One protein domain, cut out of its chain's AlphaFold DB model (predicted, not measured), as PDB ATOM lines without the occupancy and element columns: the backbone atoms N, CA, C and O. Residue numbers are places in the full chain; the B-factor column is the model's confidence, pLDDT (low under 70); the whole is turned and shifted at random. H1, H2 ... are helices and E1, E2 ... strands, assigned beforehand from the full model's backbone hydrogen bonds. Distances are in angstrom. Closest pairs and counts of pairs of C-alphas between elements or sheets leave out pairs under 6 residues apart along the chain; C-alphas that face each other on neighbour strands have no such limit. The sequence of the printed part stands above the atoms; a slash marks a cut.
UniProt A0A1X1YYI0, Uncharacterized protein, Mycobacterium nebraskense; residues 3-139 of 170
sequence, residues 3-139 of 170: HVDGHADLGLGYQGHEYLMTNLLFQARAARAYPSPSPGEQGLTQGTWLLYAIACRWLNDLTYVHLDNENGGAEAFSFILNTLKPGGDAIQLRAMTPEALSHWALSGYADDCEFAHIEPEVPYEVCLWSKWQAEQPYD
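This is residues 3 to 139 of the 170 residues of an uncharacterized protein of Mycobacterium nebraskense (UniProt A0A1X1YYI0). With little regular structure, a small parallel sheet, E1 E2 E3, makes one end, H3 the middle, and H1, H2 and H4 the other end. The 137 printed residues, mixed in class, under half in named elements, run E1 H1 H2 H3 E2 H4 E3. The whole is compact, radius of gyration of the C-alphas 15.2 A, spans 42 by 33 by 26 A.

E2, residues 62 to 66, has parallel neighbours E1, residues 3 to 5, with N 3 to O 63 at 2.9 A, and E3, residues 122 to 128, with N 64 to O 125 at 2.8 A. H1, residues 16 to 24, touches H3, residues 46 to 55, closest C-alphas 16 and 48, 6.0 A, and H4, residues 98 to 107, closest C-alphas 22 and 98, 5.8 A. H2, residues 29 to 32, is close but not clearly touching H1.

E1 begins at C-alpha 3, (99.214, 211.829, 266.018); E3, 19.7 A long, ends at C-alpha 128, (93.726, 206.410, 274.726).

The printed part has no cut. Link E2 to H4 is long. Residues 134 to 139 stand free. Residues 69 to 88, among others, have pLDDT under 70.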
ATOM      1  N   HIS A   3      98.146 211.300 265.174       88.62
ATOM      2  CA  HIS A   3      99.214 211.829 266.018       88.62
ATOM      3  C   HIS A   3      99.269 211.011 267.300       88.62
ATOM      4  O   HIS A   3      98.252 210.880 267.976       88.62
ATOM      5  N   VAL A   4     100.433 210.450 267.616       86.44
ATOM      6  CA  VAL A   4     100.655 209.694 268.852       86.44
ATOM      7  C   VAL A   4     101.665 210.463 269.681       86.44
ATOM      8  O   VAL A   4     102.803 210.629 269.245       86.44
ATOM      9  N   ASP A   5     101.258 210.919 270.859       77.06
ATOM     10  CA  ASP A   5     102.110 211.736 271.718       77.06
ATOM     11  C   ASP A   5     101.865 211.452 273.203       77.06
ATOM     12  O   ASP A   5     100.755 211.132 273.629       77.06
ATOM     13  N   GLY A   6     102.935 211.548 273.986       66.56
ATOM     14  CA  GLY A   6     102.912 211.501 275.447       66.56
ATOM     15  C   GLY A   6     102.939 212.891 276.085       66.56
ATOM     16  O   GLY A   6     103.327 213.007 277.234       66.56
ATOM     17  N   HIS A   7     102.663 213.958 275.331       64.44
ATOM     18  CA  HIS A   7     102.484 215.322 275.834       64.44
ATOM     19  C   HIS A   7     101.400 216.046 275.004       64.44
ATOM     20  O   HIS A   7     100.870 215.488 274.046       64.44
ATOM     21  N   ALA A   8     100.992 217.259 275.402       60.34
ATOM     22  CA  ALA A   8      99.941 218.022 274.721       60.34
ATOM     23  C   ALA A   8     100.506 218.929 273.603       60.34
ATOM     24  O   ALA A   8     101.073 219.988 273.882       60.34
ATOM     25  N   ASP A   9     100.266 218.568 272.339       60.38
ATOM     26  CA  ASP A   9     100.713 219.308 271.140       60.38
ATOM     27  C   ASP A   9      99.645 220.266 270.554       60.38
ATOM     28  O   ASP A   9      99.789 220.822 269.458       60.38
ATOM     29  N   LEU A  10      98.547 220.482 271.291       66.88
ATOM     30  CA  LEU A  10      97.375 221.267 270.868       66.88
ATOM     31  C   LEU A  10      97.278 222.656 271.527       66.88
ATOM     32  O   LEU A  10      96.191 223.219 271.659       66.88
ATOM     33  N   GLY A  11      98.417 223.244 271.902       57.75
ATOM     34  CA  GLY A  11      98.519 224.670 272.236       57.75
ATOM     35  C   GLY A  11      98.455 225.047 273.718       57.75
ATOM     36  O   GLY A  11      98.677 226.217 274.026       57.75
ATOM     37  N   LEU A  12      98.224 224.112 274.651       52.69
ATOM     38  CA  LEU A  12      98.027 224.447 276.073       52.69
ATOM     39  C   LEU A  12      99.309 224.769 276.878       52.69
ATOM     40  O   LEU A  12      99.225 225.085 278.061       52.69
ATOM     41  N   GLY A  13     100.488 224.780 276.243       49.66
ATOM     42  CA  GLY A  13     101.770 225.073 276.909       49.66
ATOM     43  C   GLY A  13     102.533 226.302 276.405       49.66
ATOM     44  O   GLY A  13     103.510 226.706 277.036       49.66
ATOM     45  N   TYR A  14     102.136 226.905 275.276       55.12
ATOM     46  CA  TYR A  14     102.952 227.922 274.603       55.12
ATOM     47  C   TYR A  14     102.113 229.009 273.907       55.12
ATOM     48  O   TYR A  14     101.089 228.731 273.287       55.12
ATOM     49  N   GLN A  15     102.596 230.256 273.950       66.38
ATOM     50  CA  GLN A  15     101.925 231.455 273.406       66.38
ATOM     51  C   GLN A  15     101.775 231.475 271.868       66.38
ATOM     52  O   GLN A  15     101.217 232.415 271.319       66.38
ATOM     53  N   GLY A  16     102.218 230.440 271.140       77.19
ATOM     54  CA  GLY A  16     102.158 230.417 269.670       77.19
ATOM     55  C   GLY A  16     100.738 230.453 269.081       77.19
ATOM     56  O   GLY A  16     100.573 230.768 267.903       77.19
ATOM     57  N   HIS A  17      99.710 230.152 269.885       80.31
ATOM     58  CA  HIS A  17      98.311 230.221 269.461       80.31
ATOM     59  C   HIS A  17      97.851 231.665 269.210       80.31
ATOM     60  O   HIS A  17      97.021 231.877 268.330       80.31
ATOM     61  N   GLU A  18      98.426 232.652 269.910       84.94
ATOM     62  CA  GLU A  18      98.140 234.074 269.696       84.94
ATOM     63  C   GLU A  18      98.494 234.464 268.261       84.94
ATOM     64  O   GLU A  18      97.602 234.778 267.480       84.94
ATOM     65  N   TYR A  19      99.757 234.284 267.860       89.69
ATOM     66  CA  TYR A  19     100.201 234.558 266.490       89.69
ATOM     67  C   TYR A  19      99.386 233.801 265.434       89.69
ATOM     68  O   TYR A  19      99.080 234.338 264.364       89.69
ATOM     69  N   LEU A  20      99.009 232.550 265.716       90.06
ATOM     70  CA  LEU A  20      98.155 231.783 264.817       90.06
ATOM     71  C   LEU A  20      96.810 232.495 264.600       90.06
ATOM     72  O   LEU A  20      96.414 232.723 263.455       90.06
ATOM     73  N   MET A  21      96.130 232.868 265.684       88.19
ATOM     74  CA  MET A  21      94.774 233.420 265.657       88.19
ATOM     75  C   MET A  21      94.715 234.884 265.210       88.19
ATOM     76  O   MET A  21      93.762 235.263 264.527       88.19
ATOM     77  N   THR A  22      95.714 235.695 265.565       90.06
ATOM     78  CA  THR A  22      95.722 237.147 265.321       90.06
ATOM     79  C   THR A  22      96.490 237.561 264.071       90.06
ATOM     80  O   THR A  22      96.278 238.660 263.566       90.06
ATOM     81  N   ASN A  23      97.350 236.690 263.528       92.69
ATOM     82  CA  ASN A  23      98.192 237.024 262.376       92.69
ATOM     83  C   ASN A  23      98.070 235.978 261.262       92.69
ATOM     84  O   ASN A  23      97.730 236.323 260.130       92.69
ATOM     85  N   LEU A  24      98.340 234.701 261.552       93.75
ATOM     86  CA  LEU A  24      98.465 233.677 260.511       93.75
ATOM     87  C   LEU A  24      97.142 233.412 259.780       93.75
ATOM     88  O   LEU A  24      97.123 233.332 258.551       93.75
ATOM     89  N   LEU A  25      96.027 233.303 260.509       93.31
ATOM     90  CA  LEU A  25      94.718 233.020 259.910       93.31
ATOM     91  C   LEU A  25      94.199 234.154 259.013       93.31
ATOM     92  O   LEU A  25      93.432 233.889 258.087       93.31
ATOM     93  N   PHE A  26      94.672 235.388 259.203       94.12
ATOM     94  CA  PHE A  26      94.361 236.512 258.313       94.12
ATOM     95  C   PHE A  26      95.100 236.449 256.972       94.12
ATOM     96  O   PHE A  26      94.716 237.123 256.016       94.12
ATOM     97  N   GLN A  27      96.156 235.641 256.872       95.31
ATOM     98  CA  GLN A  27      96.890 235.474 255.625       95.31
ATOM     99  C   GLN A  27      96.143 234.540 254.671       95.31
ATOM    100  O   GLN A  27      95.490 233.575 255.081       95.31
ATOM    101  N   ALA A  28      96.310 234.774 253.368       94.06
ATOM    102  CA  ALA A  28      95.862 233.832 252.351       94.06
ATOM    103  C   ALA A  28      96.528 232.462 252.559       94.06
ATOM    104  O   ALA A  28      97.719 232.393 252.861       94.06
ATOM    105  N   ARG A  29      95.790 231.369 252.316       93.31
ATOM    106  CA  ARG A  29      96.257 229.985 252.549       93.31
ATOM    107  C   ARG A  29      97.674 229.716 252.032       93.31
ATOM    108  O   ARG A  29      98.470 229.105 252.728       93.31
ATOM    109  N   ALA A  30      97.989 230.177 250.820       93.94
ATOM    110  CA  ALA A  30      99.293 229.951 250.197       93.94
ATOM    111  C   ALA A  30     100.460 230.636 250.936       93.94
ATOM    112  O   ALA A  30     101.574 230.129 250.900       93.94
ATOM    113  N   ALA A  31     100.210 231.759 251.616       95.38
ATOM    114  CA  ALA A  31     101.227 232.477 252.383       95.38
ATOM    115  C   ALA A  31     101.494 231.833 253.754       95.38
ATOM    116  O   ALA A  31     102.611 231.922 254.256       95.38
ATOM    117  N   ARG A  32     100.510 231.116 254.320       95.00
ATOM    118  CA  ARG A  32     100.614 230.505 255.656       95.00
ATOM    119  C   ARG A  32     101.767 229.510 255.777       95.00
ATOM    120  O   ARG A  32     102.330 229.395 256.853       95.00
ATOM    121  N   ALA A  33     102.156 228.857 254.677       94.31
ATOM    122  CA  ALA A  33     103.282 227.919 254.628       94.31
ATOM    123  C   ALA A  33     104.645 228.556 254.976       94.31
ATOM    124  O   ALA A  33     105.599 227.838 255.278       94.31
ATOM    125  N   TYR A  34     104.736 229.888 254.926       93.50
ATOM    126  CA  TYR A  34     105.945 230.662 255.192       93.50
ATOM    127  C   TYR A  34     105.662 231.720 256.269       93.50
ATOM    128  O   TYR A  34     105.634 232.918 255.971       93.50
ATOM    129  N   PRO A  35     105.409 231.303 257.524       91.12
ATOM    130  CA  PRO A  35     105.088 232.226 258.602       91.12
ATOM    131  C   PRO A  35     106.249 233.200 258.831       91.12
ATOM    132  O   PRO A  35     107.404 232.797 258.959       91.12
ATOM    133  N   SER A  36     105.928 234.489 258.900       91.00
ATOM    134  CA  SER A  36     106.896 235.574 259.069       91.00
ATOM    135  C   SER A  36     106.399 236.530 260.159       91.00
ATOM    136  O   SER A  36     105.831 237.571 259.819       91.00
ATOM    137  N   PRO A  37     106.560 236.182 261.453       90.81
ATOM    138  CA  PRO A  37     106.215 237.087 262.548       90.81
ATOM    139  C   PRO A  37     107.025 238.382 262.460       90.81
ATOM    140  O   PRO A  37     108.156 238.386 261.958       90.81
ATOM    141  N   SER A  38     106.457 239.489 262.937       87.81
ATOM    142  CA  SER A  38     107.170 240.765 262.946       87.81
ATOM    143  C   SER A  38     108.353 240.706 263.922       87.81
ATOM    144  O   SER A  38     108.331 239.931 264.881       87.81
ATOM    145  N   PRO A  39     109.405 241.525 263.733       88.12
ATOM    146  CA  PRO A  39     110.518 241.570 264.675       88.12
ATOM    147  C   PRO A  39     110.046 241.840 266.113       88.12
ATOM    148  O   PRO A  39     109.446 242.877 266.382       88.12
ATOM    149  N   GLY A  40     110.346 240.917 267.030       83.00
ATOM    150  CA  GLY A  40     109.948 241.005 268.440       83.00
ATOM    151  C   GLY A  40     108.612 240.338 268.785       83.00
ATOM    152  O   GLY A  40     108.315 240.208 269.968       83.00
ATOM    153  N   GLU A  41     107.844 239.872 267.797       83.50
ATOM    154  CA  GLU A  41     106.655 239.046 268.026       83.50
ATOM    155  C   GLU A  41     107.040 237.571 268.185       83.50
ATOM    156  O   GLU A  41     107.904 237.044 267.473       83.50
ATOM    157  N   GLN A  42     106.370 236.881 269.106       84.81
ATOM    158  CA  GLN A  42     106.474 235.434 269.209       84.81
ATOM    159  C   GLN A  42     105.649 234.792 268.091       84.81
ATOM    160  O   GLN A  42     104.447 235.003 268.001       84.81
ATOM    161  N   GLY A  43     106.303 234.018 267.226       88.69
ATOM    162  CA  GLY A  43     105.635 233.254 266.174       88.69
ATOM    163  C   GLY A  43     105.088 231.910 266.663       88.69
ATOM    164  O   GLY A  43     104.813 231.698 267.843       88.69
ATOM    165  N   LEU A  44     104.985 230.963 265.730       88.12
ATOM    166  CA  LEU A  44     104.629 229.578 266.036       88.12
ATOM    167  C   LEU A  44     105.668 228.919 266.954       88.12
ATOM    168  O   LEU A  44     106.867 229.190 266.867       88.12
ATOM    169  N   THR A  45     105.205 228.002 267.796       82.25
ATOM    170  CA  THR A  45     106.042 227.207 268.704       82.25
ATOM    171  C   THR A  45     105.830 225.710 268.480       82.25
ATOM    172  O   THR A  45     104.880 225.304 267.809       82.25
ATOM    173  N   GLN A  46     106.697 224.879 269.071       76.19
ATOM    174  CA  GLN A  46     106.608 223.415 268.972       76.19
ATOM    175  C   GLN A  46     105.229 222.894 269.404       76.19
ATOM    176  O   GLN A  46     104.594 222.183 268.635       76.19
ATOM    177  N   GLY A  47     104.693 223.380 270.530       74.44
ATOM    178  CA  GLY A  47     103.361 222.990 271.016       74.44
ATOM    179  C   GLY A  47     102.171 223.545 270.222       74.44
ATOM    180  O   GLY A  47     101.050 223.490 270.712       74.44
ATOM    181  N   THR A  48     102.385 224.140 269.043       79.62
ATOM    182  CA  THR A  48     101.312 224.629 268.148       79.62
ATOM    183  C   THR A  48     101.387 224.034 266.745       79.62
ATOM    184  O   THR A  48     100.663 224.464 265.846       79.62
ATOM    185  N   TRP A  49     102.259 223.044 266.533       83.56
ATOM    186  CA  TRP A  49     102.519 222.494 265.206       83.56
ATOM    187  C   TRP A  49     101.273 221.860 264.562       83.56
ATOM    188  O   TRP A  49     100.998 222.129 263.391       83.56
ATOM    189  N   LEU A  50     100.469 221.103 265.317       85.62
ATOM    190  CA  LEU A  50      99.225 220.517 264.796       85.62
ATOM    191  C   LEU A  50      98.222 221.595 264.372       85.62
ATOM    192  O   LEU A  50      97.613 221.509 263.307       85.62
ATOM    193  N   LEU A  51      98.095 222.656 265.169       86.19
ATOM    194  CA  LEU A  51      97.206 223.776 264.860       86.19
ATOM    195  C   LEU A  51      97.669 224.531 263.621       86.19
ATOM    196  O   LEU A  51      96.853 224.934 262.797       86.19
ATOM    197  N   TYR A  52      98.982 224.682 263.462       90.38
ATOM    198  CA  TYR A  52      99.577 225.239 262.259       90.38
ATOM    199  C   TYR A  52      99.267 224.388 261.019       90.38
ATOM    200  O   TYR A  52      98.843 224.930 259.997       90.38
ATOM    201  N   ALA A  53      99.399 223.061 261.105       92.19
ATOM    202  CA  ALA A  53      99.064 222.159 260.004       92.19
ATOM    203  C   ALA A  53      97.575 222.253 259.608       92.19
ATOM    204  O   ALA A  53      97.249 222.291 258.416       92.19
ATOM    205  N   ILE A  54      96.679 222.380 260.595       91.25
ATOM    206  CA  ILE A  54      95.245 222.635 260.379       91.25
ATOM    207  C   ILE A  54      95.022 224.014 259.740       91.25
ATOM    208  O   ILE A  54      94.307 224.119 258.745       91.25
ATOM    209  N   ALA A  55      95.681 225.069 260.231       92.00
ATOM    210  CA  ALA A  55      95.585 226.425 259.679       92.00
ATOM    211  C   ALA A  55      96.048 226.497 258.215       92.00
ATOM    212  O   ALA A  55      95.479 227.232 257.405       92.00
ATOM    213  N   CYS A  56      97.056 225.713 257.840       95.44
ATOM    214  CA  CYS A  56      97.503 225.571 256.457       95.44
ATOM    215  C   CYS A  56      96.579 224.694 255.594       95.44
ATOM    216  O   CYS A  56      96.728 224.671 254.368       95.44
ATOM    217  N   ARG A  57      95.598 224.021 256.212       93.69
ATOM    218  CA  ARG A  57      94.694 223.033 255.605       93.69
ATOM    219  C   ARG A  57      95.447 221.859 254.981       93.69
ATOM    220  O   ARG A  57      95.129 221.427 253.875       93.69
ATOM    221  N   TRP A  58      96.483 221.388 255.668       94.38
ATOM    222  CA  TRP A  58      97.232 220.192 255.274       94.38
ATOM    223  C   TRP A  58      96.614 218.908 255.823       94.38
ATOM    224  O   TRP A  58      96.888 217.831 255.301       94.38
ATOM    225  N   LEU A  59      95.774 219.027 256.855       91.75
ATOM    226  CA  LEU A  59      95.078 217.913 257.487       91.75
ATOM    227  C   LEU A  59      93.590 217.975 257.142       91.75
ATOM    228  O   LEU A  59      92.978 219.037 257.249       91.75
ATOM    229  N   ASN A  60      93.026 216.835 256.743       91.19
ATOM    230  CA  ASN A  60      91.586 216.680 256.524       91.19
ATOM    231  C   ASN A  60      90.871 216.051 257.729       91.19
ATOM    232  O   ASN A  60      89.657 216.153 257.810       91.19
ATOM    233  N   ASP A  61      91.613 215.412 258.632       92.38
ATOM    234  CA  ASP A  61      91.150 214.735 259.846       92.38
ATOM    235  C   ASP A  61      92.337 214.562 260.813       92.38
ATOM    236  O   ASP A  61      93.499 214.493 260.377       92.38
ATOM    237  N   LEU A  62      92.056 214.480 262.113       88.88
ATOM    238  CA  LEU A  62      93.050 214.249 263.158       88.88
ATOM    239  C   LEU A  62      92.532 213.262 264.215       88.88
ATOM    240  O   LEU A  62      91.646 213.591 264.999       88.88
ATOM    241  N   THR A  63      93.165 212.097 264.306       89.06
ATOM    242  CA  THR A  63      93.075 211.204 265.465       89.06
ATOM    243  C   THR A  63      94.256 211.489 266.387       89.06
ATOM    244  O   THR A  63      95.412 211.344 265.993       89.06
ATOM    245  N   TYR A  64      93.977 211.908 267.615       85.44
ATOM    246  CA  TYR A  64      94.963 212.212 268.644       85.44
ATOM    247  C   TYR A  64      95.004 211.090 269.678       85.44
ATOM    248  O   TYR A  64      94.056 210.892 270.442       85.44
ATOM    249  N   VAL A  65      96.103 210.347 269.693       85.94
ATOM    250  CA  VAL A  65      96.327 209.211 270.585       85.94
ATOM    251  C   VAL A  65      97.279 209.638 271.693       85.94
ATOM    252  O   VAL A  65      98.394 210.068 271.408       85.94
ATOM    253  N   HIS A  66      96.858 209.489 272.949       79.00
ATOM    254  CA  HIS A  66      97.667 209.884 274.105       79.00
ATOM    255  C   HIS A  66      97.738 208.809 275.186       79.00
ATOM    256  O   HIS A  66      96.930 207.880 275.215       79.00
ATOM    257  N   LEU A  67      98.700 208.940 276.101       77.44
ATOM    258  CA  LEU A  67      98.889 207.988 277.195       77.44
ATOM    259  C   LEU A  67      97.709 207.990 278.182       77.44
ATOM    260  O   LEU A  67      97.163 209.034 278.534       77.44
ATOM    261  N   ASP A  68      97.353 206.799 278.670       72.38
ATOM    262  CA  ASP A  68      96.220 206.537 279.573       72.38
ATOM    263  C   ASP A  68      96.243 207.315 280.896       72.38
ATOM    264  O   ASP A  68      95.201 207.549 281.508       72.38
ATOM    265  N   ASN A  69      97.440 207.640 281.381       65.38
ATOM    266  CA  ASN A  69      97.692 208.300 282.660       65.38
ATOM    267  C   ASN A  69      97.873 209.815 282.529       65.38
ATOM    268  O   ASN A  69      98.168 210.481 283.522       65.38
ATOM    269  N   GLU A  70      97.709 210.349 281.326       59.28
ATOM    270  CA  GLU A  70      97.831 211.765 281.042       59.28
ATOM    271  C   GLU A  70      96.481 212.316 280.614       59.28
ATOM    272  O   GLU A  70      95.714 211.661 279.907       59.28
ATOM    273  N   ASN A  71      96.210 213.575 280.953       54.47
ATOM    274  CA  ASN A  71      95.078 214.312 280.384       54.47
ATOM    275  C   ASN A  71      95.306 214.657 278.892       54.47
ATOM    276  O   ASN A  71      94.646 215.545 278.358       54.47
ATOM    277  N   GLY A  72      96.239 213.968 278.223       48.72
ATOM    278  CA  GLY A  72      96.934 214.381 277.005       48.72
ATOM    279  C   GLY A  72      96.054 214.652 275.788       48.72
ATOM    280  O   GLY A  72      96.475 215.386 274.908       48.72
ATOM    281  N   GLY A  73      94.821 214.147 275.739       49.56
ATOM    282  CA  GLY A  73      93.852 214.477 274.687       49.56
ATOM    283  C   GLY A  73      92.715 215.408 275.123       49.56
ATOM    284  O   GLY A  73      91.994 215.938 274.284       49.56
ATOM    285  N   ALA A  74      92.550 215.642 276.426       47.88
ATOM    286  CA  ALA A  74      91.574 216.585 276.979       47.88
ATOM    287  C   ALA A  74      92.125 218.023 277.077       47.88
ATOM    288  O   ALA A  74      91.394 218.942 277.440       47.88
ATOM    289  N   GLU A  75      93.404 218.211 276.738       50.03
ATOM    290  CA  GLU A  75      94.124 219.487 276.749       50.03
ATOM    291  C   GLU A  75      94.302 220.084 275.343       50.03
ATOM    292  O   GLU A  75      95.234 220.841 275.063       50.03
ATOM    293  N   ALA A  76      93.374 219.803 274.434       50.31
ATOM    294  CA  ALA A  76      93.141 220.732 273.346       50.31
ATOM    295  C   ALA A  76      92.480 221.984 273.933       50.31
ATOM    296  O   ALA A  76      91.487 221.905 274.659       50.31
ATOM    297  N   PHE A  77      93.057 223.148 273.649       53.03
ATOM    298  CA  PHE A  77      92.526 224.427 274.097       53.03
ATOM    299  C   PHE A  77      91.037 224.507 273.720       53.03
ATOM    300  O   PHE A  77      90.687 224.371 272.545       53.03
ATOM    301  N   SER A  78      90.149 224.699 274.702       51.88
ATOM    302  CA  SER A  78      88.688 224.664 274.500       51.88
ATOM    303  C   SER A  78      88.198 225.653 273.434       51.88
ATOM    304  O   SER A  78      87.117 225.495 272.882       51.88
ATOM    305  N   PHE A  79      89.006 226.663 273.112       50.84
ATOM    306  CA  PHE A  79      88.731 227.642 272.066       50.84
ATOM    307  C   PHE A  79      89.064 227.175 270.636       50.84
ATOM    308  O   PHE A  79      88.527 227.713 269.671       50.84
ATOM    309  N   ILE A  80      89.987 226.219 270.504       55.22
ATOM    310  CA  ILE A  80      90.496 225.685 269.232       55.22
ATOM    311  C   ILE A  80      89.716 224.437 268.812       55.22
ATOM    312  O   ILE A  80      89.414 224.257 267.630       55.22
ATOM    313  N   LEU A  81      89.326 223.601 269.780       53.25
ATOM    314  CA  LEU A  81      88.223 222.671 269.573       53.25
ATOM    315  C   LEU A  81      86.976 223.486 269.248       53.25
ATOM    316  O   LEU A  81      86.791 224.577 269.786       53.25
ATOM    317  N   ASN A  82      86.107 222.988 268.378       47.78
ATOM    318  CA  ASN A  82      84.901 223.689 267.944       47.78
ATOM    319  C   ASN A  82      83.844 223.848 269.057       47.78
ATOM    320  O   ASN A  82      82.637 223.837 268.826       47.78
ATOM    321  N   THR A  83      84.259 223.961 270.309       43.50
ATOM    322  CA  THR A  83      83.384 223.758 271.428       43.50
ATOM    323  C   THR A  83      83.828 224.570 272.637       43.50
ATOM    324  O   THR A  83      84.660 224.157 273.437       43.50
ATOM    325  N   LEU A  84      83.010 225.581 272.928       41.75
ATOM    326  CA  LEU A  84      82.562 225.933 274.285       41.75
ATOM    327  C   LEU A  84      81.943 224.729 275.060       41.75
ATOM    328  O   LEU A  84      81.106 224.898 275.943       41.75
ATOM    329  N   LYS A  85      82.305 223.489 274.712       36.78
ATOM    330  CA  LYS A  85      81.848 222.219 275.271       36.78
ATOM    331  C   LYS A  85      83.013 221.215 275.295       36.78
ATOM    332  O   LYS A  85      83.643 220.947 274.284       36.78
ATOM    333  N   PRO A  86      83.305 220.592 276.429       39.66
ATOM    334  CA  PRO A  86      84.113 219.379 276.431       39.66
ATOM    335  C   PRO A  86      83.471 218.312 275.513       39.66
ATOM    336  O   PRO A  86      82.265 218.087 275.615       39.66
ATOM    337  N   GLY A  87      84.249 217.667 274.632       49.09
ATOM    338  CA  GLY A  87      83.795 216.516 273.826       49.09
ATOM    339  C   GLY A  87      83.276 216.798 272.407       49.09
ATOM    340  O   GLY A  87      82.437 216.040 271.927       49.09
ATOM    341  N   GLY A  88      83.725 217.870 271.744       60.22
ATOM    342  CA  GLY A  88      83.483 218.066 270.306       60.22
ATOM    343  C   GLY A  88      84.235 217.053 269.435       60.22
ATOM    344  O   GLY A  88      85.321 216.610 269.798       60.22
ATOM    345  N   ASP A  89      83.662 216.720 268.281       76.31
ATOM    346  CA  ASP A  89      84.185 215.791 267.266       76.31
ATOM    347  C   ASP A  89      84.935 216.507 266.126       76.31
ATOM    348  O   ASP A  89      85.243 215.909 265.093       76.31
ATOM    349  N   ALA A  90      85.232 217.802 266.298       82.06
ATOM    350  CA  ALA A  90      85.953 218.614 265.323       82.06
ATOM    351  C   ALA A  90      86.754 219.771 265.951       82.06
ATOM    352  O   ALA A  90      86.357 220.382 266.949       82.06
ATOM    353  N   ILE A  91      87.862 220.125 265.298       83.31
ATOM    354  CA  ILE A  91      88.627 221.364 265.494       83.31
ATOM    355  C   ILE A  91      88.124 222.412 264.499       83.31
ATOM    356  O   ILE A  91      87.976 222.120 263.313       83.31
ATOM    357  N   GLN A  92      87.904 223.647 264.957       85.75
ATOM    358  CA  GLN A  92      87.559 224.765 264.080       85.75
ATOM    359  C   GLN A  92      88.315 226.021 264.509       85.75
ATOM    360  O   GLN A  92      88.009 226.639 265.526       85.75
ATOM    361  N   LEU A  93      89.306 226.411 263.709       86.69
ATOM    362  CA  LEU A  93      90.135 227.574 264.010       86.69
ATOM    363  C   LEU A  93      89.389 228.877 263.716       86.69
ATOM    364  O   LEU A  93      88.686 228.997 262.709       86.69
ATOM    365  N   ARG A  94      89.575 229.877 264.581       86.50
ATOM    366  CA  ARG A  94      88.894 231.172 264.485       86.50
ATOM    367  C   ARG A  94      89.903 232.310 264.561       86.50
ATOM    368  O   ARG A  94      90.703 232.375 265.491       86.50
ATOM    369  N   ALA A  95      89.865 233.191 263.569       89.12
ATOM    370  CA  ALA A  95      90.691 234.387 263.522       89.12
ATOM    371  C   ALA A  95      90.053 235.501 264.355       89.12
ATOM    372  O   ALA A  95      88.846 235.748 264.257       89.12
ATOM    373  N   MET A  96      90.869 236.197 265.138       87.06
ATOM    374  CA  MET A  96      90.430 237.250 266.057       87.06
ATOM    375  C   MET A  96      91.377 238.435 266.003       87.06
ATOM    376  O   MET A  96      92.560 238.267 265.723       87.06
ATOM    377  N   THR A  97      90.888 239.631 266.317       89.62
ATOM    378  CA  THR A  97      91.806 240.747 266.568       89.62
ATOM    379  C   THR A  97      92.523 240.549 267.915       89.62
ATOM    380  O   THR A  97      91.980 239.869 268.796       89.62
ATOM    381  N   PRO A  98      93.714 241.142 268.118       87.69
ATOM    382  CA  PRO A  98      94.403 241.110 269.411       87.69
ATOM    383  C   PRO A  98      93.541 241.617 270.576       87.69
ATOM    384  O   PRO A  98      93.613 241.089 271.686       87.69
ATOM    385  N   GLU A  99      92.677 242.608 270.333       87.38
ATOM    386  CA  GLU A  99      91.754 243.146 271.336       87.38
ATOM    387  C   GLU A  99      90.692 242.118 271.729       87.38
ATOM    388  O   GLU A  99      90.427 241.938 272.916       87.38
ATOM    389  N   ALA A 100      90.116 241.418 270.747       84.44
ATOM    390  CA  ALA A 100      89.132 240.371 270.992       84.44
ATOM    391  C   ALA A 100      89.760 239.186 271.746       84.44
ATOM    392  O   ALA A 100      89.170 238.686 272.702       84.44
ATOM    393  N   LEU A 101      90.983 238.782 271.378       82.06
ATOM    394  CA  LEU A 101      91.724 237.736 272.091       82.06
ATOM    395  C   LEU A 101      92.053 238.154 273.536       82.06
ATOM    396  O   LEU A 101      91.881 237.366 274.464       82.06
ATOM    397  N   SER A 102      92.471 239.405 273.746       82.62
ATOM    398  CA  SER A 102      92.746 239.949 275.083       82.62
ATOM    399  C   SER A 102      91.483 240.022 275.943       82.62
ATOM    400  O   SER A 102      91.504 239.667 277.121       82.62
ATOM    401  N   HIS A 103      90.365 240.460 275.358       79.75
ATOM    402  CA  HIS A 103      89.071 240.497 276.033       79.75
ATOM    403  C   HIS A 103      88.622 239.095 276.457       79.75
ATOM    404  O   HIS A 103      88.180 238.901 277.591       79.75
ATOM    405  N   TRP A 104      88.794 238.107 275.579       75.50
ATOM    406  CA  TRP A 104      88.545 236.706 275.895       75.50
ATOM    407  C   TRP A 104      89.416 236.215 277.059       75.50
ATOM    408  O   TRP A 104      88.889 235.679 278.033       75.50
ATOM    409  N   ALA A 105      90.730 236.451 277.001       75.06
ATOM    410  CA  ALA A 105      91.671 235.988 278.021       75.06
ATOM    411  C   ALA A 105      91.333 236.523 279.427       75.06
ATOM    412  O   ALA A 105      91.610 235.865 280.429       75.06
ATOM    413  N   LEU A 106      90.715 237.707 279.501       74.62
ATOM    414  CA  LEU A 106      90.275 238.332 280.749       74.62
ATOM    415  C   LEU A 106      88.871 237.898 281.197       74.62
ATOM    416  O   LEU A 106      88.619 237.822 282.399       74.62
ATOM    417  N   SER A 107      87.950 237.666 280.259       71.50
ATOM    418  CA  SER A 107      86.542 237.363 280.558       71.50
ATOM    419  C   SER A 107      86.274 235.872 280.767       71.50
ATOM    420  O   SER A 107      85.381 235.522 281.536       71.50
ATOM    421  N   GLY A 108      87.031 234.991 280.109       62.09
ATOM    422  CA  GLY A 108      86.851 233.539 280.162       62.09
ATOM    423  C   GLY A 108      85.609 233.010 279.430       62.09
ATOM    424  O   GLY A 108      85.390 231.799 279.426       62.09
ATOM    425  N   TYR A 109      84.812 233.873 278.789       58.62
ATOM    426  CA  TYR A 109      83.611 233.498 278.036       58.62
ATOM    427  C   TYR A 109      83.794 233.833 276.553       58.62
ATOM    428  O   TYR A 109      84.117 234.962 276.200       58.62
ATOM    429  N   ALA A 110      83.592 232.850 275.667       58.16
ATOM    430  CA  ALA A 110      83.717 233.066 274.221       58.16
ATOM    431  C   ALA A 110      82.434 233.604 273.559       58.16
ATOM    432  O   ALA A 110      82.491 233.998 272.398       58.16
ATOM    433  N   ASP A 111      81.305 233.643 274.277       58.31
ATOM    434  CA  ASP A 111      80.000 234.030 273.714       58.31
ATOM    435  C   ASP A 111      79.924 235.512 273.291       58.31
ATOM    436  O   ASP A 111      79.115 235.856 272.433       58.31
ATOM    437  N   ASP A 112      80.810 236.366 273.816       62.81
ATOM    438  CA  ASP A 112      80.865 237.803 273.503       62.81
ATOM    439  C   ASP A 112      81.996 238.175 272.523       62.81
ATOM    440  O   ASP A 112      82.274 239.352 272.286       62.81
ATOM    441  N   CYS A 113      82.687 237.184 271.954       68.69
ATOM    442  CA  CYS A 113      83.814 237.420 271.059       68.69
ATOM    443  C   CYS A 113      83.385 237.425 269.589       68.69
ATOM    444  O   CYS A 113      82.926 236.416 269.055       68.69
ATOM    445  N   GLU A 114      83.603 238.544 268.898       75.31
ATOM    446  CA  GLU A 114      83.460 238.595 267.444       75.31
ATOM    447  C   GLU A 114      84.665 237.941 266.750       75.31
ATOM    448  O   GLU A 114      85.827 238.233 267.046       75.31
ATOM    449  N   PHE A 115      84.379 237.063 265.787       84.00
ATOM    450  CA  PHE A 115      85.382 236.411 264.948       84.00
ATOM    451  C   PHE A 115      85.485 237.109 263.598       84.00
ATOM    452  O   PHE A 115      84.481 237.309 262.914       84.00
ATOM    453  N   ALA A 116      86.707 237.421 263.169       87.19
ATOM    454  CA  ALA A 116      86.939 238.026 261.861       87.19
ATOM    455  C   ALA A 116      86.825 237.001 260.720       87.19
ATOM    456  O   ALA A 116      86.388 237.321 259.615       87.19
ATOM    457  N   HIS A 117      87.240 235.760 260.984       87.31
ATOM    458  CA  HIS A 117      87.170 234.649 260.042       87.31
ATOM    459  C   HIS A 117      87.067 233.322 260.796       87.31
ATOM    460  O   HIS A 117      87.627 233.175 261.880       87.31
ATOM    461  N   ILE A 118      86.379 232.349 260.206       87.50
ATOM    462  CA  ILE A 118      86.227 230.998 260.748       87.50
ATOM    463  C   ILE A 118      86.698 230.016 259.672       87.50
ATOM    464  O   ILE A 118      86.242 230.078 258.528       87.50
ATOM    465  N   GLU A 119      87.631 229.139 260.033       90.12
ATOM    466  CA  GLU A 119      88.147 228.096 259.148       90.12
ATOM    467  C   GLU A 119      87.165 226.915 259.032       90.12
ATOM    468  O   GLU A 119      86.273 226.753 259.868       90.12
ATOM    469  N   PRO A 120      87.306 226.062 258.001       90.69
ATOM    470  CA  PRO A 120      86.574 224.803 257.929       90.69
ATOM    471  C   PRO A 120      86.828 223.915 259.151       90.69
ATOM    472  O   PRO A 120      87.914 223.935 259.734       90.69
ATOM    473  N   GLU A 121      85.828 223.113 259.502       89.56
ATOM    474  CA  GLU A 121      85.957 222.083 260.531       89.56
ATOM    475  C   GLU A 121      86.905 220.972 260.065       89.56
ATOM    476  O   GLU A 121      86.870 220.554 258.905       89.56
ATOM    477  N   VAL A 122      87.732 220.486 260.986       89.56
ATOM    478  CA  VAL A 122      88.562 219.293 260.815       89.56
ATOM    479  C   VAL A 122      88.086 218.248 261.820       89.56
ATOM    480  O   VAL A 122      88.204 218.506 263.020       89.56
ATOM    481  N   PRO A 123      87.556 217.094 261.370       90.31
ATOM    482  CA  PRO A 123      87.211 215.975 262.236       90.31
ATOM    483  C   PRO A 123      88.335 215.655 263.216       90.31
ATOM    484  O   PRO A 123      89.502 215.558 262.826       90.31
ATOM    485  N   TYR A 124      87.971 215.523 264.485       84.31
ATOM    486  CA  TYR A 124      88.892 215.346 265.590       84.31
ATOM    487  C   TYR A 124      88.411 214.230 266.509       84.31
ATOM    488  O   TYR A 124      87.311 214.289 267.057       84.31
ATOM    489  N   GLU A 125      89.260 213.228 266.694       83.81
ATOM    490  CA  GLU A 125      89.020 212.117 267.604       83.81
ATOM    491  C   GLU A 125      90.140 212.044 268.635       83.81
ATOM    492  O   GLU A 125      91.315 212.164 268.297       83.81
ATOM    493  N   VAL A 126      89.777 211.796 269.892       80.44
ATOM    494  CA  VAL A 126      90.731 211.534 270.972       80.44
ATOM    495  C   VAL A 126      90.629 210.077 271.380       80.44
ATOM    496  O   VAL A 126      89.547 209.607 271.735       80.44
ATOM    497  N   CYS A 127      91.760 209.377 271.392       82.06
ATOM    498  CA  CYS A 127      91.827 207.990 271.824       82.06
ATOM    499  C   CYS A 127      92.941 207.773 272.854       82.06
ATOM    500  O   CYS A 127      94.002 208.395 272.803       82.06
ATOM    501  N   LEU A 128      92.694 206.867 273.799       83.12
ATOM    502  CA  LEU A 128      93.726 206.410 274.726       83.12
ATOM    503  C   LEU A 128      94.624 205.402 274.021       83.12
ATOM    504  O   LEU A 128      94.125 204.516 273.326       83.12
ATOM    505  N   TRP A 129      95.926 205.484 274.267       86.00
ATOM    506  CA  TRP A 129      96.923 204.570 273.725       86.00
ATOM    507  C   TRP A 129      96.540 203.101 273.944       86.00
ATOM    508  O   TRP A 129      96.589 202.316 273.004       86.00
ATOM    509  N   SER A 130      96.067 202.723 275.139       88.75
ATOM    510  CA  SER A 130      95.671 201.331 275.418       88.75
ATOM    511  C   SER A 130      94.452 200.834 274.642       88.75
ATOM    512  O   SER A 130      94.194 199.628 274.609       88.75
ATOM    513  N   LYS A 131      93.679 201.747 274.055       89.12
ATOM    514  CA  LYS A 131      92.455 201.454 273.303       89.12
ATOM    515  C   LYS A 131      92.628 201.662 271.808       89.12
ATOM    516  O   LYS A 131      91.695 201.388 271.057       89.12
ATOM    517  N   TRP A 132      93.786 202.154 271.387       90.00
ATOM    518  CA  TRP A 132      94.041 202.498 270.008       90.00
ATOM    519  C   TRP A 132      94.828 201.398 269.298       90.00
ATOM    520  O   TRP A 132      95.793 200.844 269.825       90.00
ATOM    521  N   GLN A 133      94.427 201.110 268.066       91.25
ATOM    522  CA  GLN A 133      95.173 200.270 267.145       91.25
ATOM    523  C   GLN A 133      94.977 200.809 265.729       91.25
ATOM    524  O   GLN A 133      93.865 201.169 265.351       91.25
ATOM    525  N   ALA A 134      96.050 200.847 264.939       90.50
ATOM    526  CA  ALA A 134      95.946 201.199 263.530       90.50
ATOM    527  C   ALA A 134      95.109 200.150 262.782       90.50
ATOM    528  O   ALA A 134      95.411 198.957 262.834       90.50
ATOM    529  N   GLU A 135      94.077 200.596 262.067       90.75
ATOM    530  CA  GLU A 135      93.229 199.707 261.264       90.75
ATOM    531  C   GLU A 135      93.925 199.239 259.978       90.75
ATOM    532  O   GLU A 135      93.627 198.161 259.461       90.75
ATOM    533  N   GLN A 136      94.855 200.048 259.460       90.94
ATOM    534  CA  GLN A 136      95.632 199.792 258.246       90.94
ATOM    535  C   GLN A 136      97.066 200.331 258.396       90.94
ATOM    536  O   GLN A 136      97.303 201.195 259.245       90.94
ATOM    537  N   PRO A 137      98.032 199.843 257.594       90.94
ATOM    538  CA  PRO A 137      99.367 200.434 257.521       90.94
ATOM    539  C   PRO A 137      99.321 201.903 257.078       90.94
ATOM    540  O   PRO A 137      98.435 202.298 256.322       90.94
ATOM    541  N   TYR A 138     100.302 202.695 257.511       91.25
ATOM    542  CA  TYR A 138     100.460 204.081 257.069       91.25
ATOM    543  C   TYR A 138     101.362 204.167 255.838       91.25
ATOM    544  O   TYR A 138     102.398 203.509 255.792       91.25
ATOM    545  N   ASP A 139     101.019 205.051 254.898       91.12
ATOM    546  CA  ASP A 139     101.889 205.379 253.758       91.12
ATOM    547  C   ASP A 139     103.149 206.150 254.189       91.12
ATOM    548  O   ASP A 139     104.198 206.058 253.557       91.12
TER     549      ASP A 139